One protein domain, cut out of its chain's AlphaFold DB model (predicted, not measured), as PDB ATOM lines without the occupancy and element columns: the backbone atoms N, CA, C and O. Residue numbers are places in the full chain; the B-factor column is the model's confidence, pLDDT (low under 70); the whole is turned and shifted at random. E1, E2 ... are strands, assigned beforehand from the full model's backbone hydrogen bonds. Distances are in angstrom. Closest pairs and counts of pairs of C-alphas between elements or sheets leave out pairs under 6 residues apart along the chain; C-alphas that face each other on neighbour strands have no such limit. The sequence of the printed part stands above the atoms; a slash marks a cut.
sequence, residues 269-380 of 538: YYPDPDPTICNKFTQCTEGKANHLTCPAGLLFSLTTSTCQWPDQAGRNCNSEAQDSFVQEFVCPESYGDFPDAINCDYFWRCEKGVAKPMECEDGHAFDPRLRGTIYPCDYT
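AT A GLANCE: This is residues 269 to 380 of the 538 residues of the protein "Protein obstructor-E" of Amphibalanus amphitrite (UniProt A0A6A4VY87). Two small lobes with little regular structure are joined by residues 309 to 334; one holds the three-stranded sheet E6 E7 E8 and hairpin E9 E10, the other sheet E1 E2 E3 and hairpin E4 E5. Of 112 printed residues, 44 lie in ten named strands, E1 to E10 along the chain, each sheet antiparallel: all strand. The whole is loose, radius of gyration of the C-alphas 16.5 A, spanning 43 by 34 by 19 A.

IN THESE COORDINATES: E6 is residues 335 to 339, 13.4 A; E7 346 to 351, 16.5 A; E8 354 to 359, 16.4 A; E9 364 to 366; E10 377 to 379, ending at C-alpha (-101.288, 210.804, -59.446). E1 is 269 to 271, beginning at C-alpha (-127.021, 224.230, -44.046); E2 280 to 285, 16.7 A; E3 288 to 293, 16.5 A; E4 299 to 301; E5 306 to 308.

HOW THE PARTS SIT: E6 E7 E8 is a meander, each strand the antiparallel neighbour of the one before; N 338 and O 348, and N 349 and O 356, are within hydrogen-bond range, both 2.9 A. The closest C-alphas of E7 and E9, Phe 347 and Phe 366, are 6.4 A apart. E1 E2 E3 is another meander, with N 283 and O 290 at 2.9 A. E1 to E5 are apart from E6 to E10.

THE WHOLE: The printed part has no cut. The farthest C-alphas, Glu 286 and Lys 352, are 47.8 A apart. The link E5 to E6 is long; within it residues 317 to 328 are under pLDDT 70.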
ATOM      1  N   TYR A 269    -128.113 224.755 -44.869       92.81
ATOM      2  CA  TYR A 269    -127.021 224.230 -44.046       92.81
ATOM      3  C   TYR A 269    -127.450 224.220 -42.577       92.81
ATOM      4  O   TYR A 269    -127.864 225.249 -42.042       92.81
ATOM      5  N   TYR A 270    -127.321 223.072 -41.918       90.81
ATOM      6  CA  TYR A 270    -127.763 222.844 -40.540       90.81
ATOM      7  C   TYR A 270    -126.613 222.336 -39.675       90.81
ATOM      8  O   TYR A 270    -125.739 221.642 -40.190       90.81
ATOM      9  N   PRO A 271    -126.576 222.638 -38.367       88.88
ATOM     10  CA  PRO A 271    -125.601 222.021 -37.473       88.88
ATOM     11  C   PRO A 271    -125.800 220.500 -37.391       88.88
ATOM     12  O   PRO A 271    -126.852 219.969 -37.750       88.88
ATOM     13  N   ASP A 272    -124.801 219.802 -36.857       85.69
ATOM     14  CA  ASP A 272    -125.001 218.453 -36.324       85.69
ATOM     15  C   ASP A 272    -126.129 218.449 -35.257       85.69
ATOM     16  O   ASP A 272    -126.208 219.400 -34.465       85.69
ATOM     17  N   PRO A 273    -127.017 217.431 -35.211       82.31
ATOM     18  CA  PRO A 273    -128.034 217.311 -34.164       82.31
ATOM     19  C   PRO A 273    -127.475 217.203 -32.740       82.31
ATOM     20  O   PRO A 273    -128.195 217.517 -31.791       82.31
ATOM     21  N   ASP A 274    -126.227 216.755 -32.567       78.44
ATOM     22  CA  ASP A 274    -125.549 216.822 -31.276       78.44
ATOM     23  C   ASP A 274    -124.982 218.243 -31.054       78.44
ATOM     24  O   ASP A 274    -124.047 218.661 -31.746       78.44
ATOM     25  N   PRO A 275    -125.489 219.012 -30.067       78.06
ATOM     26  CA  PRO A 275    -125.054 220.391 -29.839       78.06
ATOM     27  C   PRO A 275    -123.593 220.507 -29.379       78.06
ATOM     28  O   PRO A 275    -123.063 221.620 -29.351       78.06
ATOM     29  N   THR A 276    -122.938 219.397 -29.020       75.12
ATOM     30  CA  THR A 276    -121.508 219.357 -28.687       75.12
ATOM     31  C   THR A 276    -120.609 219.279 -29.928       75.12
ATOM     32  O   THR A 276    -119.452 219.706 -29.877       75.12
ATOM     33  N   ILE A 277    -121.134 218.814 -31.070       77.50
ATOM     34  CA  ILE A 277    -120.383 218.660 -32.321       77.50
ATOM     35  C   ILE A 277    -120.402 219.986 -33.096       77.50
ATOM     36  O   ILE A 277    -121.237 220.268 -33.959       77.50
ATOM     37  N   CYS A 278    -119.451 220.858 -32.762       84.75
ATOM     38  CA  CYS A 278    -119.414 222.217 -33.301       84.75
ATOM     39  C   CYS A 278    -118.733 222.367 -34.672       84.75
ATOM     40  O   CYS A 278    -118.942 223.380 -35.339       84.75
ATOM     41  N   ASN A 279    -117.932 221.392 -35.111       81.94
ATOM     42  CA  ASN A 279    -117.200 221.440 -36.384       81.94
ATOM     43  C   ASN A 279    -117.884 220.679 -37.534       81.94
ATOM     44  O   ASN A 279    -117.342 220.674 -38.636       81.94
ATOM     45  N   LYS A 280    -119.043 220.046 -37.314       84.25
ATOM     46  CA  LYS A 280    -119.812 219.360 -38.366       84.25
ATOM     47  C   LYS A 280    -121.126 220.072 -38.656       84.25
ATOM     48  O   LYS A 280    -121.686 220.762 -37.798       84.25
ATOM     49  N   PHE A 281    -121.578 219.909 -39.889       90.50
ATOM     50  CA  PHE A 281    -122.821 220.455 -40.404       90.50
ATOM     51  C   PHE A 281    -123.372 219.546 -41.508       90.50
ATOM     52  O   PHE A 281    -122.653 218.733 -42.085       90.50
ATOM     53  N   THR A 282    -124.661 219.663 -41.792       89.19
ATOM     54  CA  THR A 282    -125.333 218.944 -42.871       89.19
ATOM     55  C   THR A 282    -125.804 219.958 -43.902       89.19
ATOM     56  O   THR A 282    -126.551 220.877 -43.574       89.19
ATOM     57  N   GLN A 283    -125.363 219.798 -45.145       92.69
ATOM     58  CA  GLN A 283    -125.990 220.432 -46.296       92.69
ATOM     59  C   GLN A 283    -127.208 219.596 -46.684       92.69
ATOM     60  O   GLN A 283    -127.083 218.388 -46.863       92.69
ATOM     61  N   CYS A 284    -128.369 220.220 -46.830       90.50
ATOM     62  CA  CYS A 284    -129.561 219.574 -47.359       90.50
ATOM     63  C   CYS A 284    -129.905 220.171 -48.721       90.50
ATOM     64  O   CYS A 284    -129.882 221.393 -48.887       90.50
ATOM     65  N   THR A 285    -130.221 219.303 -49.679       91.88
ATOM     66  CA  THR A 285    -130.767 219.657 -50.994       91.88
ATOM     67  C   THR A 285    -131.944 218.734 -51.288       91.88
ATOM     68  O   THR A 285    -131.798 217.514 -51.252       91.88
ATOM     69  N   GLU A 286    -133.138 219.291 -51.507       88.56
ATOM     70  CA  GLU A 286    -134.385 218.511 -51.677       88.56
ATOM     71  C   GLU A 286    -134.614 217.468 -50.556       88.56
ATOM     72  O   GLU A 286    -135.114 216.365 -50.777       88.56
ATOM     73  N   GLY A 287    -134.167 217.783 -49.336       83.50
ATOM     74  CA  GLY A 287    -134.236 216.904 -48.170       83.50
ATOM     75  C   GLY A 287    -133.158 215.817 -48.084       83.50
ATOM     76  O   GLY A 287    -133.144 215.043 -47.126       83.50
ATOM     77  N   LYS A 288    -132.237 215.743 -49.049       82.38
ATOM     78  CA  LYS A 288    -131.119 214.789 -49.061       82.38
ATOM     79  C   LYS A 288    -129.980 215.348 -48.204       82.38
ATOM     80  O   LYS A 288    -129.399 216.377 -48.537       82.38
ATOM     81  N   ALA A 289    -129.671 214.672 -47.099       79.88
ATOM     82  CA  ALA A 289    -128.615 215.066 -46.169       79.88
ATOM     83  C   ALA A 289    -127.211 214.700 -46.690       79.88
ATOM     84  O   ALA A 289    -126.903 213.525 -46.885       79.88
ATOM     85  N   ASN A 290    -126.343 215.701 -46.835       80.44
ATOM     86  CA  ASN A 290    -124.916 215.571 -47.120       80.44
ATOM     87  C   ASN A 290    -124.099 216.058 -45.909       80.44
ATOM     88  O   ASN A 290    -124.193 217.221 -45.513       80.44
ATOM     89  N   HIS A 291    -123.312 215.172 -45.296       81.50
ATOM     90  CA  HIS A 291    -122.562 215.474 -44.075       81.50
ATOM     91  C   HIS A 291    -121.196 216.091 -44.380       81.50
ATOM     92  O   HIS A 291    -120.346 215.466 -45.008       81.50
ATOM     93  N   LEU A 292    -120.963 217.292 -43.856       81.62
ATOM     94  CA  LEU A 292    -119.761 218.083 -44.086       81.62
ATOM     95  C   LEU A 292    -119.065 218.415 -42.758       81.62
ATOM     96  O   LEU A 292    -119.688 218.549 -41.703       81.62
ATOM     97  N   THR A 293    -117.742 218.550 -42.809       84.25
ATOM     98  CA  THR A 293    -116.918 218.986 -41.671       84.25
ATOM     99  C   THR A 293    -116.232 220.294 -42.047       84.25
ATOM    100  O   THR A 293    -115.730 220.437 -43.159       84.25
ATOM    101  N   CYS A 294    -116.231 221.266 -41.138       82.00
ATOM    102  CA  CYS A 294    -115.533 222.528 -41.329       82.00
ATOM    103  C   CYS A 294    -114.008 222.322 -41.426       82.00
ATOM    104  O   CYS A 294    -113.476 221.424 -40.766       82.00
ATOM    105  N   PRO A 295    -113.287 223.179 -42.181       83.38
ATOM    106  CA  PRO A 295    -111.827 223.190 -42.191       83.38
ATOM    107  C   PRO A 295    -111.233 223.288 -40.779       83.38
ATOM    108  O   PRO A 295    -111.833 223.882 -39.880       83.38
ATOM    109  N   ALA A 296    -110.046 222.708 -40.586       75.50
ATOM    110  CA  ALA A 296    -109.431 222.545 -39.270       75.50
ATOM    111  C   ALA A 296    -109.359 223.865 -38.471       75.50
ATOM    112  O   ALA A 296    -108.810 224.863 -38.934       75.50
ATOM    113  N   GLY A 297    -109.909 223.850 -37.251       70.69
ATOM    114  CA  GLY A 297    -109.979 225.014 -36.357       70.69
ATOM    115  C   GLY A 297    -111.221 225.902 -36.521       70.69
ATOM    116  O   GLY A 297    -111.458 226.748 -35.660       70.69
ATOM    117  N   LEU A 298    -112.040 225.698 -37.560       81.31
ATOM    118  CA  LEU A 298    -113.302 226.418 -37.754       81.31
ATOM    119  C   LEU A 298    -114.502 225.632 -37.204       81.31
ATOM    120  O   LEU A 298    -114.554 224.402 -37.263       81.31
ATOM    121  N   LEU A 299    -115.495 226.362 -36.701       85.94
ATOM    122  CA  LEU A 299    -116.766 225.844 -36.197       85.94
ATOM    123  C   LEU A 299    -117.913 226.336 -37.085       85.94
ATOM    124  O   LEU A 299    -117.885 227.466 -37.572       85.94
ATOM    125  N   PHE A 300    -118.949 225.522 -37.272       89.69
ATOM    126  CA  PHE A 300    -120.129 225.945 -38.026       89.69
ATOM    127  C   PHE A 300    -120.943 226.963 -37.209       89.69
ATOM    128  O   PHE A 300    -121.363 226.674 -36.081       89.69
ATOM    129  N   SER A 301    -121.153 228.147 -37.781       88.50
ATOM    130  CA  SER A 301    -121.905 229.259 -37.203       88.50
ATOM    131  C   SER A 301    -123.390 229.128 -37.523       88.50
ATOM    132  O   SER A 301    -123.774 229.066 -38.691       88.50
ATOM    133  N   LEU A 302    -124.238 229.121 -36.490       85.38
ATOM    134  CA  LEU A 302    -125.696 229.047 -36.669       85.38
ATOM    135  C   LEU A 302    -126.257 230.321 -37.317       85.38
ATOM    136  O   LEU A 302    -127.198 230.250 -38.098       85.38
ATOM    137  N   THR A 303    -125.666 231.476 -37.005       82.25
ATOM    138  CA  THR A 303    -126.140 232.789 -37.460       82.25
ATOM    139  C   THR A 303    -125.825 233.039 -38.932       82.25
ATOM    140  O   THR A 303    -126.616 233.659 -39.632       82.25
ATOM    141  N   THR A 304    -124.669 232.569 -39.414       84.38
ATOM    142  CA  THR A 304    -124.192 232.842 -40.783       84.38
ATOM    143  C   THR A 304    -124.169 231.607 -41.682       84.38
ATOM    144  O   THR A 304    -123.680 231.696 -42.807       84.38
ATOM    145  N   SER A 305    -124.656 230.452 -41.206       87.38
ATOM    146  CA  SER A 305    -124.699 229.175 -41.946       87.38
ATOM    147  C   SER A 305    -123.356 228.751 -42.570       87.38
ATOM    148  O   SER A 305    -123.317 228.128 -43.628       87.38
ATOM    149  N   THR A 306    -122.238 229.126 -41.943       87.44
ATOM    150  CA  THR A 306    -120.882 229.038 -42.517       87.44
ATOM    151  C   THR A 306    -119.836 228.702 -41.454       87.44
ATOM    152  O   THR A 306    -120.035 228.948 -40.265       87.44
ATOM    153  N   CYS A 307    -118.703 228.136 -41.869       88.38
ATOM    154  CA  CYS A 307    -117.580 227.841 -40.977       88.38
ATOM    155  C   CYS A 307    -116.826 229.127 -40.598       88.38
ATOM    156  O   CYS A 307    -116.326 229.835 -41.470       88.38
ATOM    157  N   GLN A 308    -116.733 229.420 -39.301       87.19
ATOM    158  CA  GLN A 308    -116.105 230.620 -38.738       87.19
ATOM    159  C   GLN A 308    -115.170 230.264 -37.575       87.19
ATOM    160  O   GLN A 308    -115.183 229.142 -37.068       87.19
ATOM    161  N   TRP A 309    -114.348 231.217 -37.135       81.62
ATOM    162  CA  TRP A 309    -113.492 231.030 -35.961       81.62
ATOM    163  C   TRP A 309    -114.319 230.892 -34.663       81.62
ATOM    164  O   TRP A 309    -115.450 231.389 -34.610       81.62
ATOM    165  N   PRO A 310    -113.801 230.231 -33.606       81.75
ATOM    166  CA  PRO A 310    -114.567 229.963 -32.383       81.75
ATOM    167  C   PRO A 310    -115.109 231.204 -31.654       81.75
ATOM    168  O   PRO A 310    -116.145 231.120 -31.002       81.75
ATOM    169  N   ASP A 311    -114.445 232.353 -31.787       78.06
ATOM    170  CA  ASP A 311    -114.879 233.658 -31.265       78.06
ATOM    171  C   ASP A 311    -116.062 234.267 -32.043       78.06
ATOM    172  O   ASP A 311    -116.801 235.085 -31.500       78.06
ATOM    173  N   GLN A 312    -116.255 233.860 -33.301       80.50
ATOM    174  CA  GLN A 312    -117.257 234.402 -34.227       80.50
ATOM    175  C   GLN A 312    -118.462 233.473 -34.417       80.50
ATOM    176  O   GLN A 312    -119.584 233.953 -34.566       80.50
ATOM    177  N   ALA A 313    -118.267 232.152 -34.335       79.56
ATOM    178  CA  ALA A 313    -119.304 231.147 -34.594       79.56
ATOM    179  C   ALA A 313    -120.477 231.129 -33.582       79.56
ATOM    180  O   ALA A 313    -121.409 230.335 -33.727       79.56
ATOM    181  N   GLY A 314    -120.434 231.965 -32.536       71.69
ATOM    182  CA  GLY A 314    -121.557 232.245 -31.631       71.69
ATOM    183  C   GLY A 314    -122.001 231.099 -30.711       71.69
ATOM    184  O   GLY A 314    -122.940 231.271 -29.937       71.69
ATOM    185  N   ARG A 315    -121.348 229.931 -30.768       75.19
ATOM    186  CA  ARG A 315    -121.672 228.752 -29.952       75.19
ATOM    187  C   ARG A 315    -120.694 228.593 -28.786       75.19
ATOM    188  O   ARG A 315    -119.486 228.701 -28.963       75.19
ATOM    189  N   ASN A 316    -121.213 228.266 -27.598       70.12
ATOM    190  CA  ASN A 316    -120.425 228.009 -26.381       70.12
ATOM    191  C   ASN A 316    -119.743 226.623 -26.413       70.12
ATOM    192  O   ASN A 316    -119.981 225.769 -25.562       70.12
ATOM    193  N   CYS A 317    -118.916 226.394 -27.429       68.00
ATOM    194  CA  CYS A 317    -118.154 225.168 -27.634       68.00
ATOM    195  C   CYS A 317    -116.876 225.219 -26.787       68.00
ATOM    196  O   CYS A 317    -115.784 225.371 -27.325       68.00
ATOM    197  N   ASN A 318    -117.017 225.175 -25.462       57.72
ATOM    198  CA  ASN A 318    -115.904 225.317 -24.525       57.72
ATOM    199  C   ASN A 318    -115.581 223.989 -23.825       57.72
ATOM    200  O   ASN A 318    -116.314 223.569 -22.932       57.72
ATOM    201  N   SER A 319    -114.413 223.424 -24.155       63.41
ATOM    202  CA  SER A 319    -113.721 222.316 -23.464       63.41
ATOM    203  C   SER A 319    -114.392 220.928 -23.464       63.41
ATOM    204  O   SER A 319    -115.603 220.783 -23.574       63.41
ATOM    205  N   GLU A 320    -113.544 219.894 -23.374       46.28
ATOM    206  CA  GLU A 320    -113.826 218.444 -23.272       46.28
ATOM    207  C   GLU A 320    -114.612 217.776 -24.425       46.28
ATOM    208  O   GLU A 320    -114.305 216.637 -24.767       46.28
ATOM    209  N   ALA A 321    -115.527 218.462 -25.117       42.84
ATOM    210  CA  ALA A 321    -116.193 217.930 -26.317       42.84
ATOM    211  C   ALA A 321    -115.410 218.149 -27.631       42.84
ATOM    212  O   ALA A 321    -115.656 217.467 -28.626       42.84
ATOM    213  N   GLN A 322    -114.440 219.070 -27.645       48.69
ATOM    214  CA  GLN A 322    -113.648 219.415 -28.840       48.69
ATOM    215  C   GLN A 322    -112.498 218.431 -29.144       48.69
ATOM    216  O   GLN A 322    -111.983 218.423 -30.260       48.69
ATOM    217  N   ASP A 323    -112.128 217.575 -28.188       43.81
ATOM    218  CA  ASP A 323    -110.951 216.684 -28.242       43.81
ATOM    219  C   ASP A 323    -111.231 215.322 -28.923       43.81
ATOM    220  O   ASP A 323    -110.407 214.412 -28.936       43.81
ATOM    221  N   SER A 324    -112.434 215.147 -29.488       45.88
ATOM    222  CA  SER A 324    -112.908 213.865 -30.036       45.88
ATOM    223  C   SER A 324    -112.817 213.738 -31.564       45.88
ATOM    224  O   SER A 324    -113.004 212.640 -32.090       45.88
ATOM    225  N   PHE A 325    -112.521 214.828 -32.288       41.75
ATOM    226  CA  PHE A 325    -112.318 214.791 -33.749       41.75
ATOM    227  C   PHE A 325    -111.224 215.724 -34.297       41.75
ATOM    228  O   PHE A 325    -110.931 215.673 -35.489       41.75
ATOM    229  N   VAL A 326    -110.553 216.507 -33.446       44.03
ATOM    230  CA  VAL A 326    -109.136 216.829 -33.667       44.03
ATOM    231  C   VAL A 326    -108.350 215.983 -32.677       44.03
ATOM    232  O   VAL A 326    -107.936 216.456 -31.627       44.03
ATOM    233  N   GLN A 327    -108.154 214.706 -33.016       47.44
ATOM    234  CA  GLN A 327    -107.046 213.965 -32.430       47.44
ATOM    235  C   GLN A 327    -105.782 214.631 -32.977       47.44
ATOM    236  O   GLN A 327    -105.419 214.384 -34.127       47.44
ATOM    237  N   GLU A 328    -105.204 215.553 -32.195       58.34
ATOM    238  CA  GLU A 328    -104.015 216.327 -32.570       58.34
ATOM    239  C   GLU A 328    -102.997 215.371 -33.193       58.34
ATOM    240  O   GLU A 328    -102.659 214.354 -32.582       58.34
ATOM    241  N   PHE A 329    -102.578 215.633 -34.438       72.81
ATOM    242  CA  PHE A 329    -101.749 214.681 -35.169       72.81
ATOM    243  C   PHE A 329    -100.376 214.593 -34.494       72.81
ATOM    244  O   PHE A 329     -99.476 215.390 -34.758       72.81
ATOM    245  N   VAL A 330    -100.219 213.632 -33.582       83.25
ATOM    246  CA  VAL A 330     -98.980 213.454 -32.828       83.25
ATOM    247  C   VAL A 330     -97.923 212.926 -33.787       83.25
ATOM    248  O   VAL A 330     -97.875 211.732 -34.081       83.25
ATOM    249  N   CYS A 331     -97.075 213.840 -34.260       86.12
ATOM    250  CA  CYS A 331     -95.950 213.573 -35.144       86.12
ATOM    251  C   CYS A 331     -95.172 212.315 -34.713       86.12
ATOM    252  O   CYS A 331     -94.488 212.357 -33.685       86.12
ATOM    253  N   PRO A 332     -95.234 211.205 -35.485       91.62
ATOM    254  CA  PRO A 332     -94.584 209.948 -35.107       91.62
ATOM    255  C   PRO A 332     -93.061 210.071 -34.987       91.62
ATOM    256  O   PRO A 332     -92.432 209.349 -34.216       91.62
ATOM    257  N   GLU A 333     -92.480 211.014 -35.730       93.19
ATOM    258  CA  GLU A 333     -91.089 211.444 -35.633       93.19
ATOM    259  C   GLU A 333     -91.038 212.979 -35.658       93.19
ATOM    260  O   GLU A 333     -91.925 213.632 -36.207       93.19
ATOM    261  N   SER A 334     -89.989 213.587 -35.092       92.31
ATOM    262  CA  SER A 334     -89.879 215.055 -35.016       92.31
ATOM    263  C   SER A 334     -89.786 215.756 -36.377       92.31
ATOM    264  O   SER A 334     -89.927 216.974 -36.430       92.31
ATOM    265  N   TYR A 335     -89.532 215.020 -37.459       93.19
ATOM    266  CA  TYR A 335     -89.539 215.517 -38.831       93.19
ATOM    267  C   TYR A 335     -90.087 214.445 -39.774       93.19
ATOM    268  O   TYR A 335     -89.843 213.262 -39.551       93.19
ATOM    269  N   GLY A 336     -90.759 214.855 -40.849       93.56
ATOM    270  CA  GLY A 336     -91.175 213.959 -41.934       93.56
ATOM    271  C   GLY A 336     -92.609 214.186 -42.396       93.56
ATOM    272  O   GLY A 336     -93.341 214.972 -41.803       93.56
ATOM    273  N   ASP A 337     -92.997 213.476 -43.453       94.94
ATOM    274  CA  ASP A 337     -94.347 213.523 -44.017       94.94
ATOM    275  C   ASP A 337     -95.101 212.221 -43.720       94.94
ATOM    276  O   ASP A 337     -94.569 211.120 -43.906       94.94
ATOM    277  N   PHE A 338     -96.349 212.340 -43.277       93.19
ATOM    278  CA  PHE A 338     -97.184 211.231 -42.822       93.19
ATOM    279  C   PHE A 338     -98.580 211.313 -43.456       93.19
ATOM    280  O   PHE A 338     -99.064 212.414 -43.682       93.19
ATOM    281  N   PRO A 339     -99.245 210.188 -43.772       90.50
ATOM    282  CA  PRO A 339    -100.539 210.219 -44.445       90.50
ATOM    283  C   PRO A 339    -101.613 210.751 -43.498       90.50
ATOM    284  O   PRO A 339    -101.550 210.500 -42.292       90.50
ATOM    285  N   ASP A 340    -102.624 211.425 -44.045       87.81
ATOM    286  CA  ASP A 340    -103.875 211.579 -43.313       87.81
ATOM    287  C   ASP A 340    -104.571 210.217 -43.108       87.81
ATOM    288  O   ASP A 340    -104.324 209.258 -43.845       87.81
ATOM    289  N   ALA A 341    -105.412 210.120 -42.079       79.56
ATOM    290  CA  ALA A 341    -106.075 208.878 -41.692       79.56
ATOM    291  C   ALA A 341    -107.331 208.545 -42.520       79.56
ATOM    292  O   ALA A 341    -107.824 207.426 -42.413       79.56
ATOM    293  N   ILE A 342    -107.876 209.499 -43.288       79.06
ATOM    294  CA  ILE A 342    -109.162 209.350 -43.994       79.06
ATOM    295  C   ILE A 342    -109.068 209.789 -45.461       79.06
ATOM    296  O   ILE A 342    -109.667 209.147 -46.325       79.06
ATOM    297  N   ASN A 343    -108.307 210.846 -45.749       86.12
ATOM    298  CA  ASN A 343    -108.179 211.428 -47.084       86.12
ATOM    299  C   ASN A 343    -106.856 210.991 -47.731       86.12
ATOM    300  O   ASN A 343    -105.821 210.942 -47.059       86.12
ATOM    301  N   CYS A 344    -106.852 210.691 -49.030       88.62
ATOM    302  CA  CYS A 344    -105.660 210.224 -49.737       88.62
ATOM    303  C   CYS A 344    -104.759 211.373 -50.219       88.62
ATOM    304  O   CYS A 344    -103.534 211.247 -50.266       88.62
ATOM    305  N   ASP A 345    -105.347 212.519 -50.532       91.94
ATOM    306  CA  ASP A 345    -104.684 213.739 -51.002       91.94
ATOM    307  C   ASP A 345    -104.252 214.691 -49.876       91.94
ATOM    308  O   ASP A 345    -103.490 215.626 -50.123       91.94
ATOM    309  N   TYR A 346    -104.625 214.408 -48.625       91.38
ATOM    310  CA  TYR A 346    -104.108 215.115 -47.451       91.38
ATOM    311  C   TYR A 346    -102.937 214.353 -46.819       91.38
ATOM    312  O   TYR A 346    -102.851 213.115 -46.846       91.38
ATOM    313  N   PHE A 347    -102.027 215.113 -46.213       93.50
ATOM    314  CA  PHE A 347    -100.913 214.598 -45.428       93.50
ATOM    315  C   PHE A 347    -100.486 215.576 -44.330       93.50
ATOM    316  O   PHE A 347    -100.838 216.751 -44.327       93.50
ATOM    317  N   TRP A 348     -99.707 215.083 -43.377       93.38
ATOM    318  CA  TRP A 348     -99.216 215.823 -42.225       93.38
ATOM    319  C   TRP A 348     -97.700 215.982 -42.332       93.38
ATOM    320  O   TRP A 348     -96.962 214.995 -42.286       93.38
ATOM    321  N   ARG A 349     -97.236 217.227 -42.478       91.44
ATOM    322  CA  ARG A 349     -95.811 217.584 -42.489       91.44
ATOM    323  C   ARG A 349     -95.383 217.980 -41.085       91.44
ATOM    324  O   ARG A 349     -95.871 218.962 -40.529       91.44
ATOM    325  N   CYS A 350     -94.473 217.204 -40.515       92.81
ATOM    326  CA  CYS A 350     -93.937 217.404 -39.179       92.81
ATOM    327  C   CYS A 350     -92.624 218.185 -39.224       92.81
ATOM    328  O   CYS A 350     -91.683 217.795 -39.919       92.81
ATOM    329  N   GLU A 351     -92.533 219.246 -38.423       93.88
ATOM    330  CA  GLU A 351     -91.310 220.024 -38.219       93.88
ATOM    331  C   GLU A 351     -91.084 220.273 -36.723       93.88
ATOM    332  O   GLU A 351     -91.897 220.899 -36.046       93.88
ATOM    333  N   LYS A 352     -89.973 219.760 -36.178       92.38
ATOM    334  CA  LYS A 352     -89.655 219.773 -34.731       92.38
ATOM    335  C   LYS A 352     -90.752 219.158 -33.842       92.38
ATOM    336  O   LYS A 352     -90.847 219.491 -32.665       92.38
ATOM    337  N   GLY A 353     -91.549 218.243 -34.394       85.88
ATOM    338  CA  GLY A 353     -92.699 217.621 -33.732       85.88
ATOM    339  C   GLY A 353     -94.001 218.428 -33.799       85.88
ATOM    340  O   GLY A 353     -95.008 217.948 -33.294       85.88
ATOM    341  N   VAL A 354     -94.008 219.608 -34.429       84.94
ATOM    342  CA  VAL A 354     -95.243 220.344 -34.742       84.94
ATOM    343  C   VAL A 354     -95.812 219.799 -36.046       84.94
ATOM    344  O   VAL A 354     -95.117 219.792 -37.064       84.94
ATOM    345  N   ALA A 355     -97.064 219.349 -36.017       86.81
ATOM    346  CA  ALA A 355     -97.775 218.873 -37.194       86.81
ATOM    347  C   ALA A 355     -98.414 220.035 -37.956       86.81
ATOM    348  O   ALA A 355     -99.147 220.841 -37.382       86.81
ATOM    349  N   LYS A 356     -98.180 220.092 -39.266       87.75
ATOM    350  CA  LYS A 356     -98.875 220.995 -40.180       87.75
ATOM    351  C   LYS A 356     -99.704 220.173 -41.178       87.75
ATOM    352  O   LYS A 356     -99.124 219.299 -41.828       87.75
ATOM    353  N   PRO A 357    -101.011 220.445 -41.343       85.62
ATOM    354  CA  PRO A 357    -101.787 219.842 -42.418       85.62
ATOM    355  C   PRO A 357    -101.297 220.372 -43.770       85.62
ATOM    356  O   PRO A 357    -100.988 221.559 -43.921       85.62
ATOM    357  N   MET A 358    -101.203 219.471 -44.736       91.62
ATOM    358  CA  MET A 358    -100.765 219.707 -46.103       91.62
ATOM    359  C   MET A 358    -101.707 218.980 -47.065       91.62
ATOM    360  O   MET A 358    -102.312 217.963 -46.726       91.62
ATOM    361  N   GLU A 359    -101.801 219.511 -48.274       92.06
ATOM    362  CA  GLU A 359    -102.774 219.126 -49.291       92.06
ATOM    363  C   GLU A 359    -102.024 218.979 -50.626       92.06
ATOM    364  O   GLU A 359    -101.171 219.811 -50.951       92.06
ATOM    365  N   CYS A 360    -102.270 217.890 -51.354       95.38
ATOM    366  CA  CYS A 360    -101.787 217.700 -52.722       95.38
ATOM    367  C   CYS A 360    -102.650 218.505 -53.710       95.38
ATOM    368  O   CYS A 360    -103.805 218.809 -53.425       95.38
ATOM    369  N   GLU A 361    -102.117 218.851 -54.882       95.81
ATOM    370  CA  GLU A 361    -102.911 219.520 -55.927       95.81
ATOM    371  C   GLU A 361    -104.007 218.581 -56.464       95.81
ATOM    372  O   GLU A 361    -103.765 217.382 -56.618       95.81
ATOM    373  N   ASP A 362    -105.175 219.127 -56.814       92.19
ATOM    374  CA  ASP A 362    -106.329 218.358 -57.301       92.19
ATOM    375  C   ASP A 362    -105.954 217.368 -58.424       92.19
ATOM    376  O   ASP A 362    -105.412 217.753 -59.466       92.19
ATOM    377  N   GLY A 363    -106.237 216.083 -58.189       89.88
ATOM    378  CA  GLY A 363    -105.869 214.956 -59.055       89.88
ATOM    379  C   GLY A 363    -104.658 214.135 -58.586       89.88
ATOM    380  O   GLY A 363    -104.516 212.971 -58.982       89.88
ATOM    381  N   HIS A 364    -103.826 214.692 -57.702       95.50
ATOM    382  CA  HIS A 364    -102.729 213.993 -57.033       95.50
ATOM    383  C   HIS A 364    -103.134 213.510 -55.630       95.50
ATOM    384  O   HIS A 364    -103.992 214.093 -54.978       95.50
ATOM    385  N   ALA A 365    -102.476 212.461 -55.143       95.31
ATOM    386  CA  ALA A 365    -102.598 211.928 -53.793       95.31
ATOM    387  C   ALA A 365    -101.222 211.819 -53.117       95.31
ATOM    388  O   ALA A 365    -100.197 211.680 -53.786       95.31
ATOM    389  N   PHE A 366    -101.180 211.856 -51.783       96.81
ATOM    390  CA  PHE A 366     -99.930 211.710 -51.034       96.81
ATOM    391  C   PHE A 366     -99.397 210.278 -51.138       96.81
ATOM    392  O   PHE A 366    -100.099 209.317 -50.814       96.81
ATOM    393  N   ASP A 367     -98.132 210.131 -51.519       95.94
ATOM    394  CA  ASP A 367     -97.478 208.836 -51.643       95.94
ATOM    395  C   ASP A 367     -96.481 208.596 -50.493       95.94
ATOM    396  O   ASP A 367     -95.403 209.202 -50.452       95.94
ATOM    397  N   PRO A 368     -96.752 207.639 -49.582       93.50
ATOM    398  CA  PRO A 368     -95.796 207.214 -48.565       93.50
ATOM    399  C   PRO A 368     -94.430 206.751 -49.106       93.50
ATOM    400  O   PRO A 368     -93.470 206.735 -48.335       93.50
ATOM    401  N   ARG A 369     -94.319 206.382 -50.393       94.31
ATOM    402  CA  ARG A 369     -93.052 206.035 -51.068       94.31
ATOM    403  C   ARG A 369     -92.190 207.269 -51.382       94.31
ATOM    404  O   ARG A 369     -90.978 207.122 -51.509       94.31
ATOM    405  N   LEU A 370     -92.786 208.465 -51.474       94.81
ATOM    406  CA  LEU A 370     -92.128 209.729 -51.846       94.81
ATOM    407  C   LEU A 370     -91.796 210.643 -50.648       94.81
ATOM    408  O   LEU A 370     -91.386 211.792 -50.835       94.81
ATOM    409  N   ARG A 371     -91.945 210.159 -49.409       90.50
ATOM    410  CA  ARG A 371     -91.631 210.920 -48.184       90.50
ATOM    411  C   ARG A 371     -90.209 211.485 -48.197       90.50
ATOM    412  O   ARG A 371     -89.254 210.777 -48.506       90.50
ATOM    413  N   GLY A 372     -90.066 212.749 -47.800       85.06
ATOM    414  CA  GLY A 372     -88.770 213.439 -47.771       85.06
ATOM    415  C   GLY A 372     -88.305 213.985 -49.127       85.06
ATOM    416  O   GLY A 372     -87.242 214.601 -49.198       85.06
ATOM    417  N   THR A 373     -89.094 213.816 -50.192       92.06
ATOM    418  CA  THR A 373     -88.996 214.681 -51.377       92.06
ATOM    419  C   THR A 373     -89.603 216.061 -51.082       92.06
ATOM    420  O   THR A 373     -90.276 216.267 -50.071       92.06
ATOM    421  N   ILE A 374     -89.373 217.035 -51.969       91.31
ATOM    422  CA  ILE A 374     -89.962 218.381 -51.844       91.31
ATOM    423  C   ILE A 374     -91.500 218.312 -51.940       91.31
ATOM    424  O   ILE A 374     -92.197 218.983 -51.173       91.31
ATOM    425  N   TYR A 375     -92.006 217.462 -52.839       93.81
ATOM    426  CA  TYR A 375     -93.424 217.263 -53.122       93.81
ATOM    427  C   TYR A 375     -93.755 215.758 -53.088       93.81
ATOM    428  O   TYR A 375     -93.501 215.061 -54.070       93.81
ATOM    429  N   PRO A 376     -94.270 215.235 -51.960       95.56
ATOM    430  CA  PRO A 376     -94.496 213.804 -51.752       95.56
ATOM    431  C   PRO A 376     -95.863 213.337 -52.293       95.56
ATOM    432  O   PRO A 376     -96.517 212.496 -51.677       95.56
ATOM    433  N   CYS A 377     -96.308 213.900 -53.416       96.31
ATOM    434  CA  CYS A 377     -97.574 213.572 -54.071       96.31
ATOM    435  C   CYS A 377     -97.310 212.981 -55.466       96.31
ATOM    436  O   CYS A 377     -96.347 213.359 -56.132       96.31
ATOM    437  N   ASP A 378     -98.175 212.070 -55.902       96.00
ATOM    438  CA  ASP A 378     -98.186 211.434 -57.229       96.00
ATOM    439  C   ASP A 378     -99.649 211.320 -57.701       96.00
ATOM    440  O   ASP A 378    -100.565 211.604 -56.932       96.00
ATOM    441  N   TYR A 379     -99.917 210.937 -58.947       92.50
ATOM    442  CA  TYR A 379    -101.288 210.804 -59.446       92.50
ATOM    443  C   TYR A 379    -102.123 209.827 -58.611       92.50
ATOM    444  O   TYR A 379    -101.655 208.760 -58.219       92.50
ATOM    445  N   THR A 380    -103.394 210.170 -58.391       89.62
ATOM    446  CA  THR A 380    -104.365 209.361 -57.625       89.62
ATOM    447  C   THR A 380    -104.407 207.882 -58.032       89.62
ATOM    448  O   THR A 380    -104.466 207.025 -57.157       89.62
TER     449      THR A 380